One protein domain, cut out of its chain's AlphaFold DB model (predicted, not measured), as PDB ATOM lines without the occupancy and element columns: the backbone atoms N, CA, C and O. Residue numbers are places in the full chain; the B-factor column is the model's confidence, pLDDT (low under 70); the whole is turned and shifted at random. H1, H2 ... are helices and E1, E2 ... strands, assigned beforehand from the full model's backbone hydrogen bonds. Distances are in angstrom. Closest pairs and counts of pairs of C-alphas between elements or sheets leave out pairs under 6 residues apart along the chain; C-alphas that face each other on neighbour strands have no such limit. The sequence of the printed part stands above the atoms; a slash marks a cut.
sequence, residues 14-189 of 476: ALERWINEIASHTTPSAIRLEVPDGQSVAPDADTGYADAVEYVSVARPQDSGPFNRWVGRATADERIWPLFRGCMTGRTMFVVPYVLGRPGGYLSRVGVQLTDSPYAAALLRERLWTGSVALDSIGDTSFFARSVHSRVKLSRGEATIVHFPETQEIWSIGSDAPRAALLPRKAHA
ATOM      1  N   ALA A  14      -8.260 -53.706  -5.106       94.81
ATOM      2  CA  ALA A  14      -9.034 -52.498  -4.817       94.81
ATOM      3  C   ALA A  14      -8.588 -51.845  -3.500       94.81
ATOM      4  O   ALA A  14      -8.465 -50.621  -3.429       94.81
ATOM      5  N   LEU A  15      -8.297 -52.656  -2.481       95.50
ATOM      6  CA  LEU A  15      -7.753 -52.202  -1.207       95.50
ATOM      7  C   LEU A  15      -6.354 -51.603  -1.377       95.50
ATOM      8  O   LEU A  15      -6.111 -50.494  -0.909       95.50
ATOM      9  N   GLU A  16      -5.451 -52.291  -2.071       95.62
ATOM     10  CA  GLU A  16      -4.090 -51.798  -2.306       95.62
ATOM     11  C   GLU A  16      -4.085 -50.481  -3.097       95.62
ATOM     12  O   GLU A  16      -3.390 -49.531  -2.730       95.62
ATOM     13  N   ARG A  17      -4.919 -50.378  -4.140       95.69
ATOM     14  CA  ARG A  17      -5.094 -49.135  -4.902       95.69
ATOM     15  C   ARG A  17      -5.578 -47.994  -4.013       95.69
ATOM     16  O   ARG A  17      -5.024 -46.899  -4.083       95.69
ATOM     17  N   TRP A  18      -6.583 -48.249  -3.176       96.75
ATOM     18  CA  TRP A  18      -7.118 -47.240  -2.266       96.75
ATOM     19  C   TRP A  18      -6.082 -46.809  -1.217       96.75
ATOM     20  O   TRP A  18      -5.910 -45.617  -0.990       96.75
ATOM     21  N   ILE A  19      -5.319 -47.740  -0.632       97.19
ATOM     22  CA  ILE A  19      -4.240 -47.407   0.316       97.19
ATOM     23  C   ILE A  19      -3.205 -46.488  -0.339       97.19
ATOM     24  O   ILE A  19      -2.808 -45.493   0.265       97.19
ATOM     25  N   ASN A  20      -2.792 -46.795  -1.570       97.25
ATOM     26  CA  ASN A  20      -1.840 -45.977  -2.320       97.25
ATOM     27  C   ASN A  20      -2.388 -44.580  -2.643       97.25
ATOM     28  O   ASN A  20      -1.668 -43.593  -2.496       97.25
ATOM     29  N   GLU A  21      -3.661 -44.480  -3.030       96.81
ATOM     30  CA  GLU A  21      -4.338 -43.200  -3.252       96.81
ATOM     31  C   GLU A  21      -4.307 -42.336  -1.985       96.81
ATOM     32  O   GLU A  21      -3.833 -41.198  -2.017       96.81
ATOM     33  N   ILE A  22      -4.717 -42.900  -0.846       97.81
ATOM     34  CA  ILE A  22      -4.733 -42.183   0.431       97.81
ATOM     35  C   ILE A  22      -3.318 -41.805   0.865       97.81
ATOM     36  O   ILE A  22      -3.093 -40.654   1.230       97.81
ATOM     37  N   ALA A  23      -2.352 -42.720   0.766       97.56
ATOM     38  CA  ALA A  23      -0.957 -42.450   1.103       97.56
ATOM     39  C   ALA A  23      -0.363 -41.307   0.268       97.56
ATOM     40  O   ALA A  23       0.366 -40.471   0.800       97.56
ATOM     41  N   SER A  24      -0.691 -41.243  -1.026       97.25
ATOM     42  CA  SER A  24      -0.219 -40.170  -1.907       97.25
ATOM     43  C   SER A  24      -0.749 -38.794  -1.487       97.25
ATOM     44  O   SER A  24      -0.035 -37.797  -1.594       97.25
ATOM     45  N   HIS A  25      -1.974 -38.739  -0.954       97.69
ATOM     46  CA  HIS A  25      -2.602 -37.502  -0.491       97.69
ATOM     47  C   HIS A  25      -2.139 -37.109   0.916       97.69
ATOM     48  O   HIS A  25      -1.853 -35.938   1.158       97.69
ATOM     49  N   THR A  26      -2.019 -38.068   1.840       97.81
ATOM     50  CA  THR A  26      -1.695 -37.815   3.256       97.81
ATOM     51  C   THR A  26      -0.199 -37.783   3.573       97.81
ATOM     52  O   THR A  26       0.184 -37.258   4.620       97.81
ATOM     53  N   THR A  27       0.640 -38.312   2.681       97.50
ATOM     54  CA  THR A  27       2.113 -38.343   2.738       97.50
ATOM     55  C   THR A  27       2.704 -38.913   4.044       97.50
ATOM     56  O   THR A  27       3.470 -38.225   4.730       97.50
ATOM     57  N   PRO A  28       2.377 -40.162   4.427       97.19
ATOM     58  CA  PRO A  28       2.942 -40.783   5.621       97.19
ATOM     59  C   PRO A  28       4.435 -41.100   5.451       97.19
ATOM     60  O   PRO A  28       4.911 -41.357   4.348       97.19
ATOM     61  N   SER A  29       5.180 -41.142   6.557       96.12
ATOM     62  CA  SER A  29       6.600 -41.536   6.552       96.12
ATOM     63  C   SER A  29       6.810 -43.043   6.368       96.12
ATOM     64  O   SER A  29       7.880 -43.472   5.942       96.12
ATOM     65  N   ALA A  30       5.798 -43.845   6.699       94.81
ATOM     66  CA  ALA A  30       5.763 -45.292   6.515       94.81
ATOM     67  C   ALA A  30       4.311 -45.786   6.496       94.81
ATOM     68  O   ALA A  30       3.427 -45.127   7.044       94.81
ATOM     69  N   ILE A  31       4.074 -46.972   5.934       95.75
ATOM     70  CA  ILE A  31       2.766 -47.641   5.941       95.75
ATOM     71  C   ILE A  31       2.915 -48.999   6.631       95.75
ATOM     72  O   ILE A  31       3.848 -49.744   6.325       95.75
ATOM     73  N   ARG A  32       2.024 -49.321   7.577       92.94
ATOM     74  CA  ARG A  32       2.056 -50.574   8.353       92.94
ATOM     75  C   ARG A  32       0.676 -51.207   8.468       92.94
ATOM     76  O   ARG A  32      -0.291 -50.503   8.716       92.94
ATOM     77  N   LEU A  33       0.601 -52.532   8.357       88.19
ATOM     78  CA  LEU A  33      -0.640 -53.300   8.529       88.19
ATOM     79  C   LEU A  33      -0.969 -53.601  10.007       88.19
ATOM     80  O   LEU A  33      -2.116 -53.868  10.352       88.19
ATOM     81  N   GLU A  34       0.026 -53.565  10.893       71.06
ATOM     82  CA  GLU A  34      -0.135 -53.963  12.294       71.06
ATOM     83  C   GLU A  34       0.437 -52.923  13.261       71.06
ATOM     84  O   GLU A  34       1.419 -52.228  12.975       71.06
ATOM     85  N   VAL A  35      -0.193 -52.840  14.433       67.12
ATOM     86  CA  VAL A  35       0.320 -52.100  15.589       67.12
ATOM     87  C   VAL A  35       1.200 -53.044  16.409       67.12
ATOM     88  O   VAL A  35       0.747 -54.153  16.691       67.12
ATOM     89  N   PRO A  36       2.411 -52.632  16.827       57.47
ATOM     90  CA  PRO A  36       3.255 -53.451  17.694       57.47
ATOM     91  C   PRO A  36       2.533 -53.859  18.987       57.47
ATOM     92  O   PRO A  36       1.846 -53.046  19.610       57.47
ATOM     93  N   ASP A  37       2.707 -55.113  19.405       58.31
ATOM     94  CA  ASP A  37       2.168 -55.614  20.669       58.31
ATOM     95  C   ASP A  37       2.769 -54.890  21.888       58.31
ATOM     96  O   ASP A  37       3.949 -54.548  21.916       58.31
ATOM     97  N   GLY A  38       1.955 -54.704  22.934       53.41
ATOM     98  CA  GLY A  38       2.458 -54.423  24.284       53.41
ATOM     99  C   GLY A  38       2.616 -52.959  24.704       53.41
ATOM    100  O   GLY A  38       3.104 -52.724  25.806       53.41
ATOM    101  N   GLN A  39       2.179 -51.968  23.920       53.72
ATOM    102  CA  GLN A  39       2.127 -50.581  24.403       53.72
ATOM    103  C   GLN A  39       0.706 -50.189  24.811       53.72
ATOM    104  O   GLN A  39      -0.219 -50.212  24.004       53.72
ATOM    105  N   SER A  40       0.543 -49.795  26.078       57.03
ATOM    106  CA  SER A  40      -0.600 -48.985  26.499       57.03
ATOM    107  C   SER A  40      -0.500 -47.653  25.767       57.03
ATOM    108  O   SER A  40       0.333 -46.817  26.113       57.03
ATOM    109  N   VAL A  41      -1.310 -47.475  24.729       69.94
ATOM    110  CA  VAL A  41      -1.349 -46.226  23.975       69.94
ATOM    111  C   VAL A  41      -2.457 -45.356  24.566       69.94
ATOM    112  O   VAL A  41      -3.577 -45.822  24.760       69.94
ATOM    113  N   ALA A  42      -2.133 -44.111  24.895       73.69
ATOM    114  CA  ALA A  42      -3.100 -43.090  25.286       73.69
ATOM    115  C   ALA A  42      -3.434 -42.215  24.065       73.69
ATOM    116  O   ALA A  42      -2.599 -42.136  23.155       73.69
ATOM    117  N   PRO A  43      -4.609 -41.557  24.028       74.56
ATOM    118  CA  PRO A  43      -4.881 -40.564  22.995       74.56
ATOM    119  C   PRO A  43      -3.826 -39.453  23.050       74.56
ATOM    120  O   PRO A  43      -3.312 -39.125  24.124       74.56
ATOM    121  N   ASP A  44      -3.506 -38.875  21.895       68.44
ATOM    122  CA  ASP A  44      -2.566 -37.755  21.809       68.44
ATOM    123  C   ASP A  44      -3.031 -36.587  22.697       68.44
ATOM    124  O   ASP A  44      -4.147 -36.100  22.543       68.44
ATOM    125  N   ALA A  45      -2.205 -36.124  23.638       67.44
ATOM    126  CA  ALA A  45      -2.607 -35.097  24.601       67.44
ATOM    127  C   ALA A  45      -3.034 -33.771  23.938       67.44
ATOM    128  O   ALA A  45      -3.866 -33.051  24.491       67.44
ATOM    129  N   ASP A  46      -2.513 -33.474  22.743       64.00
ATOM    130  CA  ASP A  46      -2.773 -32.226  22.022       64.00
ATOM    131  C   ASP A  46      -4.111 -32.218  21.260       64.00
ATOM    132  O   ASP A  46      -4.653 -31.146  20.976       64.00
ATOM    133  N   THR A  47      -4.651 -33.392  20.916       63.91
ATOM    134  CA  THR A  47      -5.858 -33.543  20.075       63.91
ATOM    135  C   THR A  47      -6.894 -34.517  20.642       63.91
ATOM    136  O   THR A  47      -8.036 -34.550  20.182       63.91
ATOM    137  N   GLY A  48      -6.546 -35.275  21.679       57.88
ATOM    138  CA  GLY A  48      -7.274 -36.420  22.232       57.88
ATOM    139  C   GLY A  48      -8.627 -36.120  22.866       57.88
ATOM    140  O   GLY A  48      -9.349 -37.048  23.223       57.88
ATOM    141  N   TYR A  49      -8.995 -34.843  22.985       61.03
ATOM    142  CA  TYR A  49     -10.275 -34.408  23.554       61.03
ATOM    143  C   TYR A  49     -10.957 -33.293  22.750       61.03
ATOM    144  O   TYR A  49     -11.917 -32.697  23.233       61.03
ATOM    145  N   ALA A  50     -10.485 -32.979  21.539       64.25
ATOM    146  CA  ALA A  50     -11.161 -31.990  20.705       64.25
ATOM    147  C   ALA A  50     -12.529 -32.532  20.253       64.25
ATOM    148  O   ALA A  50     -12.599 -33.573  19.593       64.25
ATOM    149  N   ASP A  51     -13.611 -31.828  20.599       75.31
ATOM    150  CA  ASP A  51     -14.961 -32.164  20.142       75.31
ATOM    151  C   ASP A  51     -15.048 -31.995  18.622       75.31
ATOM    152  O   ASP A  51     -15.023 -30.878  18.102       75.31
ATOM    153  N   ALA A  52     -15.149 -33.117  17.909       85.19
ATOM    154  CA  ALA A  52     -15.312 -33.106  16.467       85.19
ATOM    155  C   ALA A  52     -16.767 -32.813  16.077       85.19
ATOM    156  O   ALA A  52     -17.722 -33.364  16.635       85.19
ATOM    157  N   VAL A  53     -16.935 -31.955  15.075       91.12
ATOM    158  CA  VAL A  53     -18.228 -31.644  14.474       91.12
ATOM    159  C   VAL A  53     -18.591 -32.763  13.503       91.12
ATOM    160  O   VAL A  53     -17.869 -33.028  12.547       91.12
ATOM    161  N   GLU A  54     -19.716 -33.431  13.737       93.06
ATOM    162  CA  GLU A  54     -20.145 -34.547  12.892       93.06
ATOM    163  C   GLU A  54     -21.156 -34.106  11.836       93.06
ATOM    164  O   GLU A  54     -22.055 -33.309  12.131       93.06
ATOM    165  N   TYR A  55     -21.011 -34.669  10.637       96.19
ATOM    166  CA  TYR A  55     -21.884 -34.470   9.489       96.19
ATOM    167  C   TYR A  55     -22.297 -35.798   8.852       96.19
ATOM    168  O   TYR A  55     -21.539 -36.773   8.865       96.19
ATOM    169  N   VAL A  56     -23.476 -35.812   8.239       96.94
ATOM    170  CA  VAL A  56     -23.947 -36.877   7.348       96.94
ATOM    171  C   VAL A  56     -24.085 -36.305   5.943       96.94
ATOM    172  O   VAL A  56     -24.726 -35.274   5.742       96.94
ATOM    173  N   SER A  57     -23.472 -36.971   4.972       97.00
ATOM    174  CA  SER A  57     -23.506 -36.596   3.568       97.00
ATOM    175  C   SER A  57     -24.322 -37.614   2.785       97.00
ATOM    176  O   SER A  57     -23.901 -38.746   2.561       97.00
ATOM    177  N   VAL A  58     -25.521 -37.184   2.414       94.19
ATOM    178  CA  VAL A  58     -26.462 -37.891   1.535       94.19
ATOM    179  C   VAL A  58     -26.818 -36.974   0.374       94.19
ATOM    180  O   VAL A  58     -26.646 -35.754   0.486       94.19
ATOM    181  N   ALA A  59     -27.323 -37.532  -0.727       91.81
ATOM    182  CA  ALA A  59     -27.511 -36.798  -1.979       91.81
ATOM    183  C   ALA A  59     -28.298 -35.482  -1.826       91.81
ATOM    184  O   ALA A  59     -27.953 -34.474  -2.448       91.81
ATOM    185  N   ARG A  60     -29.346 -35.466  -0.989       92.56
ATOM    186  CA  ARG A  60     -30.195 -34.285  -0.772       92.56
ATOM    187  C   ARG A  60     -30.302 -33.937   0.717       92.56
ATOM    188  O   ARG A  60     -30.509 -34.846   1.521       92.56
ATOM    189  N   PRO A  61     -30.263 -32.646   1.103       93.31
ATOM    190  CA  PRO A  61     -30.340 -32.231   2.507       93.31
ATOM    191  C   PRO A  61     -31.536 -32.817   3.261       93.31
ATOM    192  O   PRO A  61     -31.392 -33.303   4.382       93.31
ATOM    193  N   GLN A  62     -32.709 -32.835   2.626       92.00
ATOM    194  CA  GLN A  62     -33.945 -33.344   3.219       92.00
ATOM    195  C   GLN A  62     -33.923 -34.845   3.538       92.00
ATOM    196  O   GLN A  62     -34.709 -35.287   4.370       92.00
ATOM    197  N   ASP A  63     -33.038 -35.634   2.918       92.00
ATOM    198  CA  ASP A  63     -32.922 -37.070   3.197       92.00
ATOM    199  C   ASP A  63     -32.069 -37.352   4.445       92.00
ATOM    200  O   ASP A  63     -32.089 -38.457   4.973       92.00
ATOM    201  N   SER A  64     -31.367 -36.349   4.985       92.31
ATOM    202  CA  SER A  64     -30.653 -36.493   6.264       92.31
ATOM    203  C   SER A  64     -31.587 -36.405   7.480       92.31
ATOM    204  O   SER A  64     -31.338 -37.035   8.509       92.31
ATOM    205  N   GLY A  65     -32.699 -35.677   7.346       91.88
ATOM    206  CA  GLY A  65     -33.691 -35.481   8.400       91.88
ATOM    207  C   GLY A  65     -33.263 -34.519   9.516       91.88
ATOM    208  O   GLY A  65     -32.150 -34.000   9.516       91.88
ATOM    209  N   PRO A  66     -34.149 -34.277  10.499       91.56
ATOM    210  CA  PRO A  66     -33.983 -33.201  11.484       91.56
ATOM    211  C   PRO A  66     -32.873 -33.449  12.520       91.56
ATOM    212  O   PRO A  66     -32.475 -32.535  13.237       91.56
ATOM    213  N   PHE A  67     -32.364 -34.679  12.614       92.00
ATOM    214  CA  PHE A  67     -31.372 -35.079  13.615       92.00
ATOM    215  C   PHE A  67     -29.928 -35.073  13.112       92.00
ATOM    216  O   PHE A  67     -28.996 -35.159  13.913       92.00
ATOM    217  N   ASN A  68     -29.737 -34.958  11.801       94.50
ATOM    218  CA  ASN A  68     -28.425 -35.005  11.185       94.50
ATOM    219  C   ASN A  68     -27.993 -33.611  10.750       94.50
ATOM    220  O   ASN A  68     -28.739 -32.866  10.119       94.50
ATOM    221  N   ARG A  69     -26.736 -33.265  11.038       95.50
ATOM    222  CA  ARG A  69     -26.112 -32.105  10.407       95.50
ATOM    223  C   ARG A  69     -25.689 -32.513   8.999       95.50
ATOM    224  O   ARG A  69     -24.792 -33.338   8.843       95.50
ATOM    225  N   TRP A  70     -26.335 -31.958   7.983       96.88
ATOM    226  CA  TRP A  70     -26.038 -32.310   6.597       96.88
ATOM    227  C   TRP A  70     -24.833 -31.549   6.033       96.88
ATOM    228  O   TRP A  70     -24.633 -30.373   6.341       96.88
ATOM    229  N   VAL A  71     -24.063 -32.211   5.167       96.94
ATOM    230  CA  VAL A  71     -23.090 -31.572   4.270       96.94
ATOM    231  C   VAL A  71     -23.148 -32.229   2.892       96.94
ATOM    232  O   VAL A  71     -23.190 -33.455   2.784       96.94
ATOM    233  N   GLY A  72     -23.142 -31.436   1.823       97.06
ATOM    234  CA  GLY A  72     -23.098 -31.970   0.461       97.06
ATOM    235  C   GLY A  72     -21.728 -32.555   0.125       97.06
ATOM    236  O   GLY A  72     -20.708 -32.021   0.565       97.06
ATOM    237  N   ARG A  73     -21.696 -33.617  -0.692       96.69
ATOM    238  CA  ARG A  73     -20.449 -34.274  -1.120       96.69
ATOM    239  C   ARG A  73     -19.453 -33.282  -1.726       96.69
ATOM    240  O   ARG A  73     -18.335 -33.197  -1.238       96.69
ATOM    241  N   ALA A  74     -19.898 -32.448  -2.667       96.81
ATOM    242  CA  ALA A  74     -19.056 -31.418  -3.283       96.81
ATOM    243  C   ALA A  74     -18.444 -30.449  -2.252       96.81
ATOM    244  O   ALA A  74     -17.267 -30.122  -2.327       96.81
ATOM    245  N   THR A  75     -19.216 -30.034  -1.241       96.56
ATOM    246  CA  THR A  75     -18.713 -29.169  -0.164       96.56
ATOM    247  C   THR A  75     -17.703 -29.892   0.725       96.56
ATOM    248  O   THR A  75     -16.722 -29.286   1.152       96.56
ATOM    249  N   ALA A  76     -17.922 -31.175   1.020       96.88
ATOM    250  CA  ALA A  76     -16.963 -31.978   1.769       96.88
ATOM    251  C   ALA A  76     -15.657 -32.172   0.975       96.88
ATOM    252  O   ALA A  76     -14.578 -31.990   1.539       96.88
ATOM    253  N   ASP A  77     -15.748 -32.456  -0.327       97.06
ATOM    254  CA  ASP A  77     -14.602 -32.578  -1.238       97.06
ATOM    255  C   ASP A  77     -13.818 -31.256  -1.357       97.06
ATOM    256  O   ASP A  77     -12.591 -31.258  -1.409       97.06
ATOM    257  N   GLU A  78     -14.505 -30.112  -1.367       97.12
ATOM    258  CA  GLU A  78     -13.877 -28.792  -1.497       97.12
ATOM    259  C   GLU A  78     -13.259 -28.289  -0.184       97.12
ATOM    260  O   GLU A  78     -12.210 -27.650  -0.199       97.12
ATOM    261  N   ARG A  79     -13.902 -28.549   0.963       94.94
ATOM    262  CA  ARG A  79     -13.540 -27.899   2.239       94.94
ATOM    263  C   ARG A  79     -12.897 -28.821   3.262       94.94
ATOM    264  O   ARG A  79     -12.126 -28.345   4.088       94.94
ATOM    265  N   ILE A  80     -13.233 -30.108   3.249       96.06
ATOM    266  CA  ILE A  80     -12.808 -31.067   4.280       96.06
ATOM    267  C   ILE A  80     -11.712 -31.975   3.730       96.06
ATOM    268  O   ILE A  80     -10.680 -32.146   4.373       96.06
ATOM    269  N   TRP A  81     -11.882 -32.511   2.519       97.25
ATOM    270  CA  TRP A  81     -10.884 -33.381   1.892       97.25
ATOM    271  C   TRP A  81      -9.478 -32.760   1.767       97.25
ATOM    272  O   TRP A  81      -8.492 -33.466   2.014       97.25
ATOM    273  N   PRO A  82      -9.315 -31.452   1.464       97.12
ATOM    274  CA  PRO A  82      -7.989 -30.844   1.386       97.12
ATOM    275  C   PRO A  82      -7.243 -30.812   2.720       97.12
ATOM    276  O   PRO A  82      -6.017 -30.767   2.705       97.12
ATOM    277  N   LEU A  83      -7.945 -30.891   3.857       96.00
ATOM    278  CA  LEU A  83      -7.320 -30.935   5.183       96.00
ATOM    279  C   LEU A  83      -6.489 -32.214   5.384       96.00
ATOM    280  O   LEU A  83      -5.551 -32.220   6.176       96.00
ATOM    281  N   PHE A  84      -6.789 -33.289   4.644       98.00
ATOM    282  CA  PHE A  84      -5.990 -34.516   4.657       98.00
ATOM    283  C   PHE A  84      -4.674 -34.390   3.879       98.00
ATOM    284  O   PHE A  84      -3.810 -35.256   4.011       98.00
ATOM    285  N   ARG A  85      -4.481 -33.327   3.087       97.81
ATOM    286  CA  ARG A  85      -3.259 -33.153   2.300       97.81
ATOM    287  C   ARG A  85      -2.051 -33.034   3.223       97.81
ATOM    288  O   ARG A  85      -1.948 -32.101   4.012       97.81
ATOM    289  N   GLY A  86      -1.127 -33.976   3.104       97.75
ATOM    290  CA  GLY A  86       0.084 -34.025   3.913       97.75
ATOM    291  C   GLY A  86      -0.147 -34.239   5.411       97.75
ATOM    292  O   GLY A  86       0.788 -34.080   6.205       97.75
ATOM    293  N   CYS A  87      -1.371 -34.596   5.822       96.88
ATOM    294  CA  CYS A  87      -1.756 -34.655   7.226       96.88
ATOM    295  C   CYS A  87      -1.065 -35.773   8.009       96.88
ATOM    296  O   CYS A  87      -1.197 -35.807   9.221       96.88
ATOM    297  N   MET A  88      -0.316 -36.670   7.367       97.75
ATOM    298  CA  MET A  88       0.449 -37.735   8.020       97.75
ATOM    299  C   MET A  88       1.964 -37.544   7.874       97.75
ATOM    300  O   MET A  88       2.727 -38.448   8.206       97.75
ATOM    301  N   THR A  89       2.429 -36.369   7.433       97.06
ATOM    302  CA  THR A  89       3.865 -36.070   7.309       97.06
ATOM    303  C   THR A  89       4.610 -36.360   8.614       97.06
ATOM    304  O   THR A  89       4.230 -35.892   9.688       97.06
ATOM    305  N   GLY A  90       5.678 -37.157   8.523       96.12
ATOM    306  CA  GLY A  90       6.478 -37.578   9.678       96.12
ATOM    307  C   GLY A  90       5.827 -38.653  10.559       96.12
ATOM    308  O   GLY A  90       6.454 -39.107  11.514       96.12
ATOM    309  N   ARG A  91       4.608 -39.106  10.240       95.31
ATOM    310  CA  ARG A  91       3.870 -40.145  10.971       95.31
ATOM    311  C   ARG A  91       3.676 -41.400  10.120       95.31
ATOM    312  O   ARG A  91       3.575 -41.345   8.899       95.31
ATOM    313  N   THR A  92       3.607 -42.551  10.785       95.38
ATOM    314  CA  THR A  92       3.239 -43.819  10.143       95.38
ATOM    315  C   THR A  92       1.734 -43.867   9.908       95.38
ATOM    316  O   THR A  92       0.980 -43.586  10.833       95.38
ATOM    317  N   MET A  93       1.306 -44.277   8.716       97.06
ATOM    318  CA  MET A  93      -0.076 -44.663   8.445       97.06
ATOM    319  C   MET A  93      -0.266 -46.149   8.762       97.06
ATOM    320  O   MET A  93       0.343 -47.020   8.141       97.06
ATOM    321  N   PHE A  94      -1.131 -46.441   9.722       96.12
ATOM    322  CA  PHE A  94      -1.623 -47.775  10.025       96.12
ATOM    323  C   PHE A  94      -2.807 -48.108   9.118       96.12
ATOM    324  O   PHE A  94      -3.759 -47.336   9.021       96.12
ATOM    325  N   VAL A  95      -2.745 -49.267   8.476       96.56
ATOM    326  CA  VAL A  95      -3.823 -49.889   7.713       96.56
ATOM    327  C   VAL A  95      -4.455 -50.925   8.626       96.56
ATOM    328  O   VAL A  95      -3.816 -51.923   8.933       96.56
ATOM    329  N   VAL A  96      -5.690 -50.707   9.075       95.75
ATOM    330  CA  VAL A  96      -6.355 -51.602  10.033       95.75
ATOM    331  C   VAL A  96      -7.623 -52.190   9.411       95.75
ATOM    332  O   VAL A  96      -8.693 -51.582   9.501       95.75
ATOM    333  N   PRO A  97      -7.530 -53.364   8.760       96.06
ATOM    334  CA  PRO A  97      -8.693 -54.142   8.356       96.06
ATOM    335  C   PRO A  97      -9.452 -54.643   9.581       96.06
ATOM    336  O   PRO A  97      -8.836 -55.097  10.551       96.06
ATOM    337  N   TYR A  98     -10.781 -54.594   9.530       95.88
ATOM    338  CA  TYR A  98     -11.637 -55.056  10.614       95.88
ATOM    339  C   TYR A  98     -12.917 -55.743  10.126       95.88
ATOM    340  O   TYR A  98     -13.393 -55.508   9.012       95.88
ATOM    341  N   VAL A  99     -13.509 -56.543  11.015       95.12
ATOM    342  CA  VAL A  99     -14.871 -57.080  10.890       95.12
ATOM    343  C   VAL A  99     -15.716 -56.607  12.073       95.12
ATOM    344  O   VAL A  99     -15.319 -56.769  13.230       95.12
ATOM    345  N   LEU A 100     -16.880 -56.032  11.774       94.38
ATOM    346  CA  LEU A 100     -17.989 -55.846  12.709       94.38
ATOM    347  C   LEU A 100     -18.873 -57.091  12.700       94.38
ATOM    348  O   LEU A 100     -19.160 -57.653  11.642       94.38
ATOM    349  N   GLY A 101     -19.341 -57.489  13.877       91.62
ATOM    350  CA  GLY A 101     -20.051 -58.746  14.073       91.62
ATOM    351  C   GLY A 101     -19.126 -59.960  14.022       91.62
ATOM    352  O   GLY A 101     -17.903 -59.857  14.130       91.62
ATOM    353  N   ARG A 102     -19.722 -61.144  13.888       89.88
ATOM    354  CA  ARG A 102     -18.993 -62.413  13.811       89.88
ATOM    355  C   ARG A 102     -18.431 -62.627  12.396       89.88
ATOM    356  O   ARG A 102     -19.218 -62.574  11.453       89.88
ATOM    357  N   PRO A 103     -17.133 -62.936  12.217       91.19
ATOM    358  CA  PRO A 103     -16.575 -63.283  10.909       91.19
ATOM    359  C   PRO A 103     -17.359 -64.409  10.221       91.19
ATOM    360  O   PRO A 103     -17.684 -65.418  10.852       91.19
ATOM    361  N   GLY A 104     -17.701 -64.211   8.945       87.31
ATOM    362  CA  GLY A 104     -18.532 -65.132   8.157       87.31
ATOM    363  C   GLY A 104     -20.030 -65.132   8.506       87.31
ATOM    364  O   GLY A 104     -20.795 -65.869   7.889       87.31
ATOM    365  N   GLY A 105     -20.468 -64.330   9.482       87.19
ATOM    366  CA  GLY A 105     -21.878 -64.192   9.847       87.19
ATOM    367  C   GLY A 105     -22.667 -63.351   8.841       87.19
ATOM    368  O   GLY A 105     -22.125 -62.443   8.211       87.19
ATOM    369  N   TYR A 106     -23.974 -63.600   8.735       87.00
ATOM    370  CA  TYR A 106     -24.879 -62.868   7.831       87.00
ATOM    371  C   TYR A 106     -24.867 -61.347   8.067       87.00
ATOM    372  O   TYR A 106     -24.870 -60.550   7.132       87.00
ATOM    373  N   LEU A 107     -24.794 -60.936   9.334       92.00
ATOM    374  CA  LEU A 107     -24.754 -59.528   9.734       92.00
ATOM    375  C   LEU A 107     -23.338 -58.934   9.744       92.00
ATOM    376  O   LEU A 107     -23.153 -57.792  10.163       92.00
ATOM    377  N   SER A 108     -22.324 -59.693   9.324       92.50
ATOM    378  CA  SER A 108     -20.940 -59.230   9.381       92.50
ATOM    379  C   SER A 108     -20.689 -58.082   8.408       92.50
ATOM    380  O   SER A 108     -21.210 -58.064   7.292       92.50
ATOM    381  N   ARG A 109     -19.906 -57.088   8.832       94.62
ATOM    382  CA  ARG A 109     -19.486 -55.978   7.968       94.62
ATOM    383  C   ARG A 109     -17.987 -55.847   7.978       94.62
ATOM    384  O   ARG A 109     -17.373 -55.834   9.039       94.62
ATOM    385  N   VAL A 110     -17.414 -55.717   6.793       95.94
ATOM    386  CA  VAL A 110     -15.977 -55.546   6.616       95.94
ATOM    387  C   VAL A 110     -15.648 -54.089   6.340       95.94
ATOM    388  O   VAL A 110     -16.416 -53.355   5.711       95.94
ATOM    389  N   GLY A 111     -14.495 -53.652   6.820       96.81
ATOM    390  CA  GLY A 111     -13.997 -52.317   6.549       96.81
ATOM    391  C   GLY A 111     -12.510 -52.210   6.806       96.81
ATOM    392  O   GLY A 111     -11.885 -53.107   7.371       96.81
ATOM    393  N   VAL A 112     -11.943 -51.090   6.380       97.44
ATOM    394  CA  VAL A 112     -10.545 -50.758   6.622       97.44
ATOM    395  C   VAL A 112     -10.473 -49.329   7.128       97.44
ATOM    396  O   VAL A 112     -11.016 -48.411   6.511       97.44
ATOM    397  N   GLN A 113      -9.799 -49.145   8.263       97.88
ATOM    398  CA  GLN A 113      -9.467 -47.825   8.778       97.88
ATOM    399  C   GLN A 113      -7.989 -47.521   8.548       97.88
ATOM    400  O   GLN A 113      -7.116 -48.241   9.029       97.88
ATOM    401  N   LEU A 114      -7.725 -46.426   7.842       97.81
ATOM    402  CA  LEU A 114      -6.401 -45.838   7.689       97.81
ATOM    403  C   LEU A 114      -6.214 -44.763   8.751       97.81
ATOM    404  O   LEU A 114      -7.063 -43.880   8.882       97.81
ATOM    405  N   THR A 115      -5.138 -44.834   9.532       96.94
ATOM    406  CA  THR A 115      -4.915 -43.879  10.622       96.94
ATOM    407  C   THR A 115      -3.454 -43.606  10.936       96.94
ATOM    408  O   THR A 115      -2.643 -44.515  10.907       96.94
ATOM    409  N   ASP A 116      -3.111 -42.372  11.308       95.81
ATOM    410  CA  ASP A 116      -1.795 -42.004  11.859       95.81
ATOM    411  C   ASP A 116      -1.728 -42.029  13.401       95.81
ATOM    412  O   ASP A 116      -0.770 -41.533  14.020       95.81
ATOM    413  N   SER A 117      -2.755 -42.603  14.032       93.12
ATOM    414  CA  SER A 117      -2.864 -42.755  15.476       93.12
ATOM    415  C   SER A 117      -2.601 -44.208  15.887       93.12
ATOM    416  O   SER A 117      -3.429 -45.086  15.614       93.12
ATOM    417  N   PRO A 118      -1.480 -44.497  16.581       92.00
ATOM    418  CA  PRO A 118      -1.268 -45.816  17.171       92.00
ATOM    419  C   PRO A 118      -2.323 -46.130  18.243       92.00
ATOM    420  O   PRO A 118      -2.629 -47.299  18.465       92.00
ATOM    421  N   TYR A 119      -2.915 -45.103  18.869       90.44
ATOM    422  CA  TYR A 119      -3.998 -45.245  19.837       90.44
ATOM    423  C   TYR A 119      -5.263 -45.788  19.178       90.44
ATOM    424  O   TYR A 119      -5.775 -46.829  19.589       90.44
ATOM    425  N   ALA A 120      -5.713 -45.140  18.100       91.75
ATOM    426  CA  ALA A 120      -6.863 -45.587  17.321       91.75
ATOM    427  C   ALA A 120      -6.682 -47.034  16.838       91.75
ATOM    428  O   ALA A 120      -7.573 -47.872  16.980       91.75
ATOM    429  N   ALA A 121      -5.496 -47.347  16.315       92.50
ATOM    430  CA  ALA A 121      -5.187 -48.667  15.794       92.50
ATOM    431  C   ALA A 121      -5.103 -49.748  16.900       92.50
ATOM    432  O   ALA A 121      -5.573 -50.871  16.694       92.50
ATOM    433  N   ALA A 122      -4.617 -49.413  18.102       89.94
ATOM    434  CA  ALA A 122      -4.671 -50.300  19.266       89.94
ATOM    435  C   ALA A 122      -6.113 -50.556  19.749       89.94
ATOM    436  O   ALA A 122      -6.473 -51.708  20.005       89.94
ATOM    437  N   LEU A 123      -6.958 -49.518  19.807       88.00
ATOM    438  CA  LEU A 123      -8.371 -49.645  20.185       88.00
ATOM    439  C   LEU A 123      -9.154 -50.548  19.226       88.00
ATOM    440  O   LEU A 123      -9.937 -51.390  19.666       88.00
ATOM    441  N   LEU A 124      -8.935 -50.398  17.915       90.69
ATOM    442  CA  LEU A 124      -9.558 -51.250  16.898       90.69
ATOM    443  C   LEU A 124      -9.242 -52.727  17.143       90.69
ATOM    444  O   LEU A 124     -10.142 -53.564  17.147       90.69
ATOM    445  N   ARG A 125      -7.974 -53.041  17.415       88.44
ATOM    446  CA  ARG A 125      -7.517 -54.405  17.704       88.44
ATOM    447  C   ARG A 125      -8.100 -54.964  19.002       88.44
ATOM    448  O   ARG A 125      -8.357 -56.165  19.110       88.44
ATOM    449  N   GLU A 126      -8.289 -54.120  20.014       86.69
ATOM    450  CA  GLU A 126      -8.927 -54.520  21.271       86.69
ATOM    451  C   GLU A 126     -10.389 -54.925  21.040       86.69
ATOM    452  O   GLU A 126     -10.809 -55.979  21.528       86.69
ATOM    453  N   ARG A 127     -11.125 -54.113  20.270       87.94
ATOM    454  CA  ARG A 127     -12.593 -54.132  20.170       87.94
ATOM    455  C   ARG A 127     -13.162 -54.919  18.999       87.94
ATOM    456  O   ARG A 127     -14.351 -55.223  19.008       87.94
ATOM    457  N   LEU A 128     -12.362 -55.222  17.982       91.50
ATOM    458  CA  LEU A 128     -12.832 -55.822  16.733       91.50
ATOM    459  C   LEU A 128     -12.009 -57.052  16.352       91.50
ATOM    460  O   LEU A 128     -10.969 -57.368  16.938       91.50
ATOM    461  N   TRP A 129     -12.491 -57.766  15.341       91.69
ATOM    462  CA  TRP A 129     -11.702 -58.771  14.638       91.69
ATOM    463  C   TRP A 129     -10.827 -58.050  13.620       91.69
ATOM    464  O   TRP A 129     -11.363 -57.412  12.722       91.69
ATOM    465  N   THR A 130      -9.506 -58.126  13.762       92.44
ATOM    466  CA  THR A 130      -8.533 -57.432  12.898       92.44
ATOM    467  C   THR A 130      -7.455 -58.396  12.405       92.44
ATOM    468  O   THR A 130      -7.318 -59.498  12.938       92.44
ATOM    469  N   GLY A 131      -6.638 -57.972  11.439       89.69
ATOM    470  CA  GLY A 131      -5.529 -58.779  10.916       89.69
ATOM    471  C   GLY A 131      -5.996 -59.800   9.879       89.69
ATOM    472  O   GLY A 131      -6.875 -59.491   9.074       89.69
ATOM    473  N   SER A 132      -5.426 -61.011   9.897       91.12
ATOM    474  CA  SER A 132      -5.700 -62.055   8.892       91.12
ATOM    475  C   SER A 132      -7.187 -62.372   8.760       91.12
ATOM    476  O   SER A 132      -7.717 -62.295   7.663       91.12
ATOM    477  N   VAL A 133      -7.895 -62.582   9.874       93.00
ATOM    478  CA  VAL A 133      -9.343 -62.865   9.859       93.00
ATOM    479  C   VAL A 133     -10.155 -61.783   9.137       93.00
ATOM    480  O   VAL A 133     -11.144 -62.089   8.473       93.00
ATOM    481  N   ALA A 134      -9.743 -60.518   9.242       94.56
ATOM    482  CA  ALA A 134     -10.412 -59.414   8.567       94.56
ATOM    483  C   ALA A 134     -10.034 -59.334   7.087       94.56
ATOM    484  O   ALA A 134     -10.911 -59.118   6.259       94.56
ATOM    485  N   LEU A 135      -8.763 -59.556   6.744       94.50
ATOM    486  CA  LEU A 135      -8.315 -59.635   5.351       94.50
ATOM    487  C   LEU A 135      -8.976 -60.797   4.604       94.50
ATOM    488  O   LEU A 135      -9.463 -60.597   3.496       94.50
ATOM    489  N   ASP A 136      -9.069 -61.966   5.234       94.56
ATOM    490  CA  ASP A 136      -9.750 -63.139   4.687       94.56
ATOM    491  C   ASP A 136     -11.250 -62.867   4.499       94.56
ATOM    492  O   ASP A 136     -11.832 -63.259   3.491       94.56
ATOM    493  N   SER A 137     -11.874 -62.147   5.443       94.94
ATOM    494  CA  SER A 137     -13.287 -61.750   5.339       94.94
ATOM    495  C   SER A 137     -13.531 -60.708   4.243       94.94
ATOM    496  O   SER A 137     -14.592 -60.712   3.625       94.94
ATOM    497  N   ILE A 138     -12.575 -59.803   4.005       95.06
ATOM    498  CA  ILE A 138     -12.619 -58.861   2.878       95.06
ATOM    499  C   ILE A 138     -12.453 -59.634   1.560       95.06
ATOM    500  O   ILE A 138     -13.184 -59.384   0.604       95.06
ATOM    501  N   GLY A 139     -11.520 -60.587   1.496       93.88
ATOM    502  CA  GLY A 139     -11.237 -61.343   0.276       93.88
ATOM    503  C   GLY A 139     -10.936 -60.406  -0.897       93.88
ATOM    504  O   GLY A 139     -10.226 -59.416  -0.733       93.88
ATOM    505  N   ASP A 140     -11.533 -60.669  -2.060       92.75
ATOM    506  CA  ASP A 140     -11.330 -59.877  -3.285       92.75
ATOM    507  C   ASP A 140     -12.409 -58.802  -3.517       92.75
ATOM    508  O   ASP A 140     -12.437 -58.154  -4.565       92.75
ATOM    509  N   THR A 141     -13.319 -58.587  -2.557       90.38
ATOM    510  CA  THR A 141     -14.413 -57.618  -2.730       90.38
ATOM    511  C   THR A 141     -13.907 -56.177  -2.779       90.38
ATOM    512  O   THR A 141     -13.044 -55.769  -2.003       90.38
ATOM    513  N   SER A 142     -14.501 -55.347  -3.634       89.56
ATOM    514  CA  SER A 142     -14.314 -53.891  -3.583       89.56
ATOM    515  C   SER A 142     -15.269 -53.195  -2.602       89.56
ATOM    516  O   SER A 142     -15.195 -51.974  -2.438       89.56
ATOM    517  N   PHE A 143     -16.189 -53.956  -1.999       89.94
ATOM    518  CA  PHE A 143     -17.266 -53.473  -1.137       89.94
ATOM    519  C   PHE A 143     -16.907 -53.657   0.341       89.94
ATOM    520  O   PHE A 143     -17.243 -54.658   0.974       89.94
ATOM    521  N   PHE A 144     -16.172 -52.687   0.871       95.06
ATOM    522  CA  PHE A 144     -15.796 -52.589   2.275       95.06
ATOM    523  C   PHE A 144     -15.872 -51.125   2.703       95.06
ATOM    524  O   PHE A 144     -15.599 -50.228   1.901       95.06
ATOM    525  N   ALA A 145     -16.200 -50.871   3.970       97.31
ATOM    526  CA  ALA A 145     -16.241 -49.501   4.467       97.31
ATOM    527  C   ALA A 145     -14.841 -48.876   4.471       97.31
ATOM    528  O   ALA A 145     -13.890 -49.443   5.021       97.31
ATOM    529  N   ARG A 146     -14.730 -47.689   3.878       97.94
ATOM    530  CA  ARG A 146     -13.480 -46.944   3.701       97.94
ATOM    531  C   ARG A 146     -13.402 -45.837   4.730       97.94
ATOM    532  O   ARG A 146     -14.135 -44.855   4.659       97.94
ATOM    533  N   SER A 147     -12.537 -46.000   5.720       97.94
ATOM    534  CA  SER A 147     -12.403 -45.038   6.810       97.94
ATOM    535  C   SER A 147     -11.012 -44.413   6.816       97.94
ATOM    536  O   SER A 147     -10.017 -45.131   6.824       97.94
ATOM    537  N   VAL A 148     -10.931 -43.084   6.844       98.25
ATOM    538  CA  VAL A 148      -9.666 -42.344   6.978       98.25
ATOM    539  C   VAL A 148      -9.738 -41.491   8.235       98.25
ATOM    540  O   VAL A 148     -10.679 -40.723   8.415       98.25
ATOM    541  N   HIS A 149      -8.748 -41.642   9.108       97.62
ATOM    542  CA  HIS A 149      -8.618 -40.919  10.364       97.62
ATOM    543  C   HIS A 149      -7.245 -40.241  10.440       97.62
ATOM    544  O   HIS A 149      -6.229 -40.909  10.264       97.62
ATOM    545  N   SER A 150      -7.185 -38.947  10.754       96.44
ATOM    546  CA  SER A 150      -5.923 -38.313  11.152       96.44
ATOM    547  C   SER A 150      -6.062 -37.465  12.409       96.44
ATOM    548  O   SER A 150      -6.940 -36.606  12.507       96.44
ATOM    549  N   ARG A 151      -5.112 -37.646  13.331       93.50
ATOM    550  CA  ARG A 151      -4.967 -36.833  14.549       93.50
ATOM    551  C   ARG A 151      -4.214 -35.519  14.321       93.50
ATOM    552  O   ARG A 151      -3.721 -34.931  15.283       93.50
ATOM    553  N   VAL A 152      -4.053 -35.079  13.067       93.62
ATOM    554  CA  VAL A 152      -3.387 -33.809  12.745       93.62
ATOM    555  C   VAL A 152      -3.992 -32.670  13.561       93.62
ATOM    556  O   VAL A 152      -5.204 -32.569  13.709       93.62
ATOM    557  N   LYS A 153      -3.148 -31.799  14.108       90.00
ATOM    558  CA  LYS A 153      -3.616 -30.634  14.851       90.00
ATOM    559  C   LYS A 153      -4.171 -29.608  13.870       90.00
ATOM    560  O   LYS A 153      -3.428 -29.088  13.041       90.00
ATOM    561  N   LEU A 154      -5.466 -29.339  13.973       87.19
ATOM    562  CA  LEU A 154      -6.152 -28.303  13.205       87.19
ATOM    563  C   LEU A 154      -6.402 -27.064  14.066       87.19
ATOM    564  O   LEU A 154      -6.179 -27.080  15.284       87.19
ATOM    565  N   SER A 155      -6.865 -25.980  13.444       79.56
ATOM    566  CA  SER A 155      -7.286 -24.808  14.203       79.56
ATOM    567  C   SER A 155      -8.527 -25.147  15.048       79.56
ATOM    568  O   SER A 155      -9.258 -26.115  14.800       79.56
ATOM    569  N   ARG A 156      -8.740 -24.408  16.142       67.38
ATOM    570  CA  ARG A 156      -9.788 -24.742  17.116       67.38
ATOM    571  C   ARG A 156     -11.167 -24.714  16.443       67.38
ATOM    572  O   ARG A 156     -11.599 -23.670  15.972       67.38
ATOM    573  N   GLY A 157     -11.883 -25.837  16.499       69.94
ATOM    574  CA  GLY A 157     -13.226 -25.982  15.923       69.94
ATOM    575  C   GLY A 157     -13.261 -26.568  14.508       69.94
ATOM    576  O   GLY A 157     -14.346 -26.717  13.956       69.94
ATOM    577  N   GLU A 158     -12.111 -26.933  13.938       81.75
ATOM    578  CA  GLU A 158     -12.028 -27.568  12.613       81.75
ATOM    579  C   GLU A 158     -12.084 -29.101  12.659       81.75
ATOM    580  O   GLU A 158     -12.284 -29.736  11.621       81.75
ATOM    581  N   ALA A 159     -11.940 -29.712  13.841       91.94
ATOM    582  CA  ALA A 159     -12.061 -31.158  13.995       91.94
ATOM    583  C   ALA A 159     -13.431 -31.628  13.488       91.94
ATOM    584  O   ALA A 159     -14.471 -31.130  13.926       91.94
ATOM    585  N   THR A 160     -13.435 -32.570  12.549       94.88
ATOM    586  CA  THR A 160     -14.626 -32.902  11.761       94.88
ATOM    587  C   THR A 160     -14.709 -34.398  11.487       94.88
ATOM    588  O   THR A 160     -13.698 -35.036  11.196       94.88
ATOM    589  N   ILE A 161     -15.929 -34.942  11.533       96.44
ATOM    590  CA  ILE A 161     -16.244 -36.298  11.071       96.44
ATOM    591  C   ILE A 161     -17.347 -36.214  10.017       96.44
ATOM    592  O   ILE A 161     -18.405 -35.640  10.275       96.44
ATOM    593  N   VAL A 162     -17.137 -36.809   8.847       97.69
ATOM    594  CA  VAL A 162     -18.139 -36.894   7.777       97.69
ATOM    595  C   VAL A 162     -18.436 -38.354   7.483       97.69
ATOM    596  O   VAL A 162     -17.525 -39.160   7.311       97.69
ATOM    597  N   HIS A 163     -19.721 -38.681   7.419       97.81
ATOM    598  CA  HIS A 163     -20.215 -40.008   7.072       97.81
ATOM    599  C   HIS A 163     -20.857 -39.936   5.695       97.81
ATOM    600  O   HIS A 163     -21.679 -39.049   5.469       97.81
ATOM    601  N   PHE A 164     -20.546 -40.885   4.821       97.06
ATOM    602  CA  PHE A 164     -21.160 -41.019   3.504       97.06
ATOM    603  C   PHE A 164     -21.857 -42.385   3.419       97.06
ATOM    604  O   PHE A 164     -21.247 -43.360   2.971       97.06
ATOM    605  N   PRO A 165     -23.114 -42.505   3.891       93.50
ATOM    606  CA  PRO A 165     -23.818 -43.788   3.934       93.50
ATOM    607  C   PRO A 165     -23.992 -44.471   2.584       93.50
ATOM    608  O   PRO A 165     -23.921 -45.693   2.511       93.50
ATOM    609  N   GLU A 166     -24.146 -43.691   1.519       88.81
ATOM    610  CA  GLU A 166     -24.345 -44.199   0.160       88.81
ATOM    611  C   GLU A 166     -23.062 -44.811  -0.439       88.81
ATOM    612  O   GLU A 166     -23.142 -45.773  -1.199       88.81
ATOM    613  N   THR A 167     -21.879 -44.291  -0.084       92.12
ATOM    614  CA  THR A 167     -20.572 -44.746  -0.613       92.12
ATOM    615  C   THR A 167     -19.754 -45.569   0.381       92.12
ATOM    616  O   THR A 167     -18.664 -46.029   0.046       92.12
ATOM    617  N   GLN A 168     -20.274 -45.773   1.594       94.25
ATOM    618  CA  GLN A 168     -19.605 -46.448   2.710       94.25
ATOM    619  C   GLN A 168     -18.276 -45.802   3.135       94.25
ATOM    620  O   GLN A 168     -17.331 -46.488   3.534       94.25
ATOM    621  N   GLU A 169     -18.195 -44.474   3.068       97.44
ATOM    622  CA  GLU A 169     -16.991 -43.721   3.430       97.44
ATOM    623  C   GLU A 169     -17.161 -43.013   4.778       97.44
ATOM    624  O   GLU A 169     -18.245 -42.543   5.138       97.44
ATOM    625  N   ILE A 170     -16.072 -42.932   5.542       98.38
ATOM    626  CA  ILE A 170     -16.007 -42.179   6.797       98.38
ATOM    627  C   ILE A 170     -14.702 -41.391   6.818       98.38
ATOM    628  O   ILE A 170     -13.617 -41.971   6.735       98.38
ATOM    629  N   TRP A 171     -14.796 -40.076   6.964       98.25
ATOM    630  CA  TRP A 171     -13.637 -39.199   7.114       98.25
ATOM    631  C   TRP A 171     -13.624 -38.618   8.514       98.25
ATOM    632  O   TRP A 171     -14.637 -38.087   8.956       98.25
ATOM    633  N   SER A 172     -12.492 -38.693   9.201       97.56
ATOM    634  CA  SER A 172     -12.299 -38.104  10.522       97.56
ATOM    635  C   SER A 172     -10.950 -37.410  10.590       97.56
ATOM    636  O   SER A 172      -9.919 -37.992  10.252       97.56
ATOM    637  N   ILE A 173     -10.943 -36.147  10.991       96.38
ATOM    638  CA  ILE A 173      -9.724 -35.351  11.031       96.38
ATOM    639  C   ILE A 173      -9.747 -34.386  12.206       96.38
ATOM    640  O   ILE A 173     -10.790 -33.821  12.534       96.38
ATOM    641  N   GLY A 174      -8.594 -34.177  12.836       93.50
ATOM    642  CA  GLY A 174      -8.430 -33.128  13.842       93.50
ATOM    643  C   GLY A 174      -8.643 -33.553  15.294       93.50
ATOM    644  O   GLY A 174      -8.506 -32.711  16.179       93.50
ATOM    645  N   SER A 175      -8.995 -34.812  15.565       91.44
ATOM    646  CA  SER A 175      -9.277 -35.296  16.923       91.44
ATOM    647  C   SER A 175      -8.905 -36.763  17.075       91.44
ATOM    648  O   SER A 175      -9.291 -37.574  16.243       91.44
ATOM    649  N   ASP A 176      -8.210 -37.092  18.163       90.25
ATOM    650  CA  ASP A 176      -7.861 -38.472  18.541       90.25
ATOM    651  C   ASP A 176      -8.756 -38.999  19.681       90.25
ATOM    652  O   ASP A 176      -8.485 -40.033  20.292       90.25
ATOM    653  N   ALA A 177      -9.840 -38.281  19.995       87.69
ATOM    654  CA  ALA A 177     -10.817 -38.722  20.983       87.69
ATOM    655  C   ALA A 177     -11.466 -40.046  20.541       87.69
ATOM    656  O   ALA A 177     -11.731 -40.213  19.347       87.69
ATOM    657  N   PRO A 178     -11.844 -40.961  21.458       85.50
ATOM    658  CA  PRO A 178     -12.385 -42.278  21.098       85.50
ATOM    659  C   PRO A 178     -13.522 -42.245  20.068       85.50
ATOM    660  O   PRO A 178     -13.611 -43.117  19.211       85.50
ATOM    661  N   ARG A 179     -14.380 -41.218  20.118       84.12
ATOM    662  CA  ARG A 179     -15.485 -41.019  19.167       84.12
ATOM    663  C   ARG A 179     -15.012 -40.730  17.733       84.12
ATOM    664  O   ARG A 179     -15.661 -41.185  16.799       84.12
ATOM    665  N   ALA A 180     -13.917 -39.988  17.576       89.31
ATOM    666  CA  ALA A 180     -13.322 -39.610  16.292       89.31
ATOM    667  C   ALA A 180     -12.269 -40.615  15.799       89.31
ATOM    668  O   ALA A 180     -12.053 -40.736  14.594       89.31
ATOM    669  N   ALA A 181     -11.656 -41.354  16.724       91.00
ATOM    670  CA  ALA A 181     -10.604 -42.322  16.452       91.00
ATOM    671  C   ALA A 181     -11.132 -43.747  16.205       91.00
ATOM    672  O   ALA A 181     -10.596 -44.453  15.355       91.00
ATOM    673  N   LEU A 182     -12.185 -44.195  16.906       91.19
ATOM    674  CA  LEU A 182     -12.757 -45.543  16.761       91.19
ATOM    675  C   LEU A 182     -13.966 -45.531  15.811       91.19
ATOM    676  O   LEU A 182     -15.117 -45.730  16.214       91.19
ATOM    677  N   LEU A 183     -13.699 -45.293  14.527       94.06
ATOM    678  CA  LEU A 183     -14.740 -45.114  13.510       94.06
ATOM    679  C   LEU A 183     -15.694 -46.310  13.360       94.06
ATOM    680  O   LEU A 183     -16.900 -46.088  13.220       94.06
ATOM    681  N   PRO A 184     -15.258 -47.577  13.468       92.75
ATOM    682  CA  PRO A 184     -16.168 -48.688  13.255       92.75
ATOM    683  C   PRO A 184     -17.276 -48.783  14.299       92.75
ATOM    684  O   PRO A 184     -18.338 -49.301  13.988       92.75
ATOM    685  N   ARG A 185     -17.067 -48.253  15.511       87.94
ATOM    686  CA  ARG A 185     -18.013 -48.382  16.624       87.94
ATOM    687  C   ARG A 185     -19.308 -47.603  16.406       87.94
ATOM    688  O   ARG A 185     -20.389 -48.174  16.459       87.94
ATOM    689  N   LYS A 186     -19.213 -46.289  16.188       87.75
ATOM    690  CA  LYS A 186     -20.396 -45.440  15.958       87.75
ATOM    691  C   LYS A 186     -20.611 -45.157  14.480       87.75
ATOM    692  O   LYS A 186     -21.700 -45.386  13.961       87.75
ATOM    693  N   ALA A 187     -19.572 -44.668  13.807       94.31
ATOM    694  CA  ALA A 187     -19.677 -44.212  12.430       94.31
ATOM    695  C   ALA A 187     -20.047 -45.367  11.484       94.31
ATOM    696  O   ALA A 187     -20.997 -45.230  10.719       94.31
ATOM    697  N   HIS A 188     -19.389 -46.526  11.589       96.75
ATOM    698  CA  HIS A 188     -19.778 -47.690  10.787       96.75
ATOM    699  C   HIS A 188     -20.960 -48.447  11.405       96.75
ATOM    700  O   HIS A 188     -21.994 -48.543  10.754       96.75
ATOM    701  N   ALA A 189     -20.862 -48.954  12.640       96.25
ATOM    702  CA  ALA A 189     -21.891 -49.853  13.170       96.25
ATOM    703  C   ALA A 189     -23.284 -49.212  13.273       96.25
ATOM    704  O   ALA A 189     -24.272 -49.900  13.060       96.25
TER     705      ALA A 189
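Overview. This is residues 14 to 189 of the 476 residues of the protein "Phosphoenolpyruvate carboxykinase (GTP)" of Polyangiaceae bacterium (UniProt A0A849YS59). A twisted sheet of seven strands is the middle one of three layers, with H1 over one face and H5 and H8 over the other, where the sheet curls round H8. H6 crosses E3 toward one edge of the sheet, and H2 lies farthest out, beside the edge strand E2. The printed part has 176 residues, mixed in class, in the order H1 E1 E2 H2 H3 H4 E3 E4 H5 H6 E5 E6 E7 H7 H8; the mixed sheet runs E1 E3 E4 E5 E7 E6 E2. It is compact and rounded, with a radius of gyration of the C-alphas of 15.4 A and spans of 40 by 38 by 27 A.

Arrangement. H1, residues 14 to 26, is on the sheet at a height over the sheet of 9.0 A. Edge strand E1, residues 30 to 32, is parallel to E3, residues 92 to 100, with N 32 and O 93 within hydrogen-bond range at 2.9 A. Edge strand E2, residues 53 to 56, is parallel to E6, residues 160 to 164 (N 55 and O 161, 2.8 A). H2, residues 61 to 64, is not on the sheet. H3, residues 73 to 79, and H4, residues 81 to 84, only graze it. E3 and E4, residues 109 to 115, form an antiparallel hairpin (N 96 and O 113, 2.8 A). H5, residues 118 to 127, is over E3 and E4; its closest C-alphas to E3 are Ala 121 and Val 96, 6.6 A. H6, residues 132 to 138, runs across the strands, at 69 degrees to E3 on the local plane. E4, H5, H6 and E5, residues 145 to 150, make a strand-helix-strand unit, parallel neighbour strands with helices between (N 114 and O 147, 2.8 A). E7, residues 169 to 173, is parallel to E5 (N 148 and O 170, 2.9 A) and forms a hairpin with E6 (N 162 and O 171, 2.8 A). H7, residues 178 to 181, only just touches H5, with 3 pairs of C-alphas within 8 A, the closest Ala 120 and Ala 181 at 5.0 A. H8, residues 183 to 189, is on the same face as H5. Each O i to N i+4 pair is within range in H1, H3, H5 and H6, against 1 of 3 in H8, with 0 of 4 O i to N i+3 pairs; H2, H4 and H7 are too short.

Along the chain. H1 begins at C-alpha 14 (-9.034, -52.498, -4.817) and is 18.3 A long. E3 is 24.5 A and E4 19.1 A long. H8 ends at C-alpha 189 (-21.891, -49.853, 13.170).

Size, cuts and confidence. The printed part has no cut. The farthest C-alphas, Gly 38 and Gln 62, are 47.0 A apart. The link E1 to E2 is long, 20 residues. Mean pLDDT of the printed part is 90.6; residues 35 to 41, 44 to 50 and 156 to 157 are under 70.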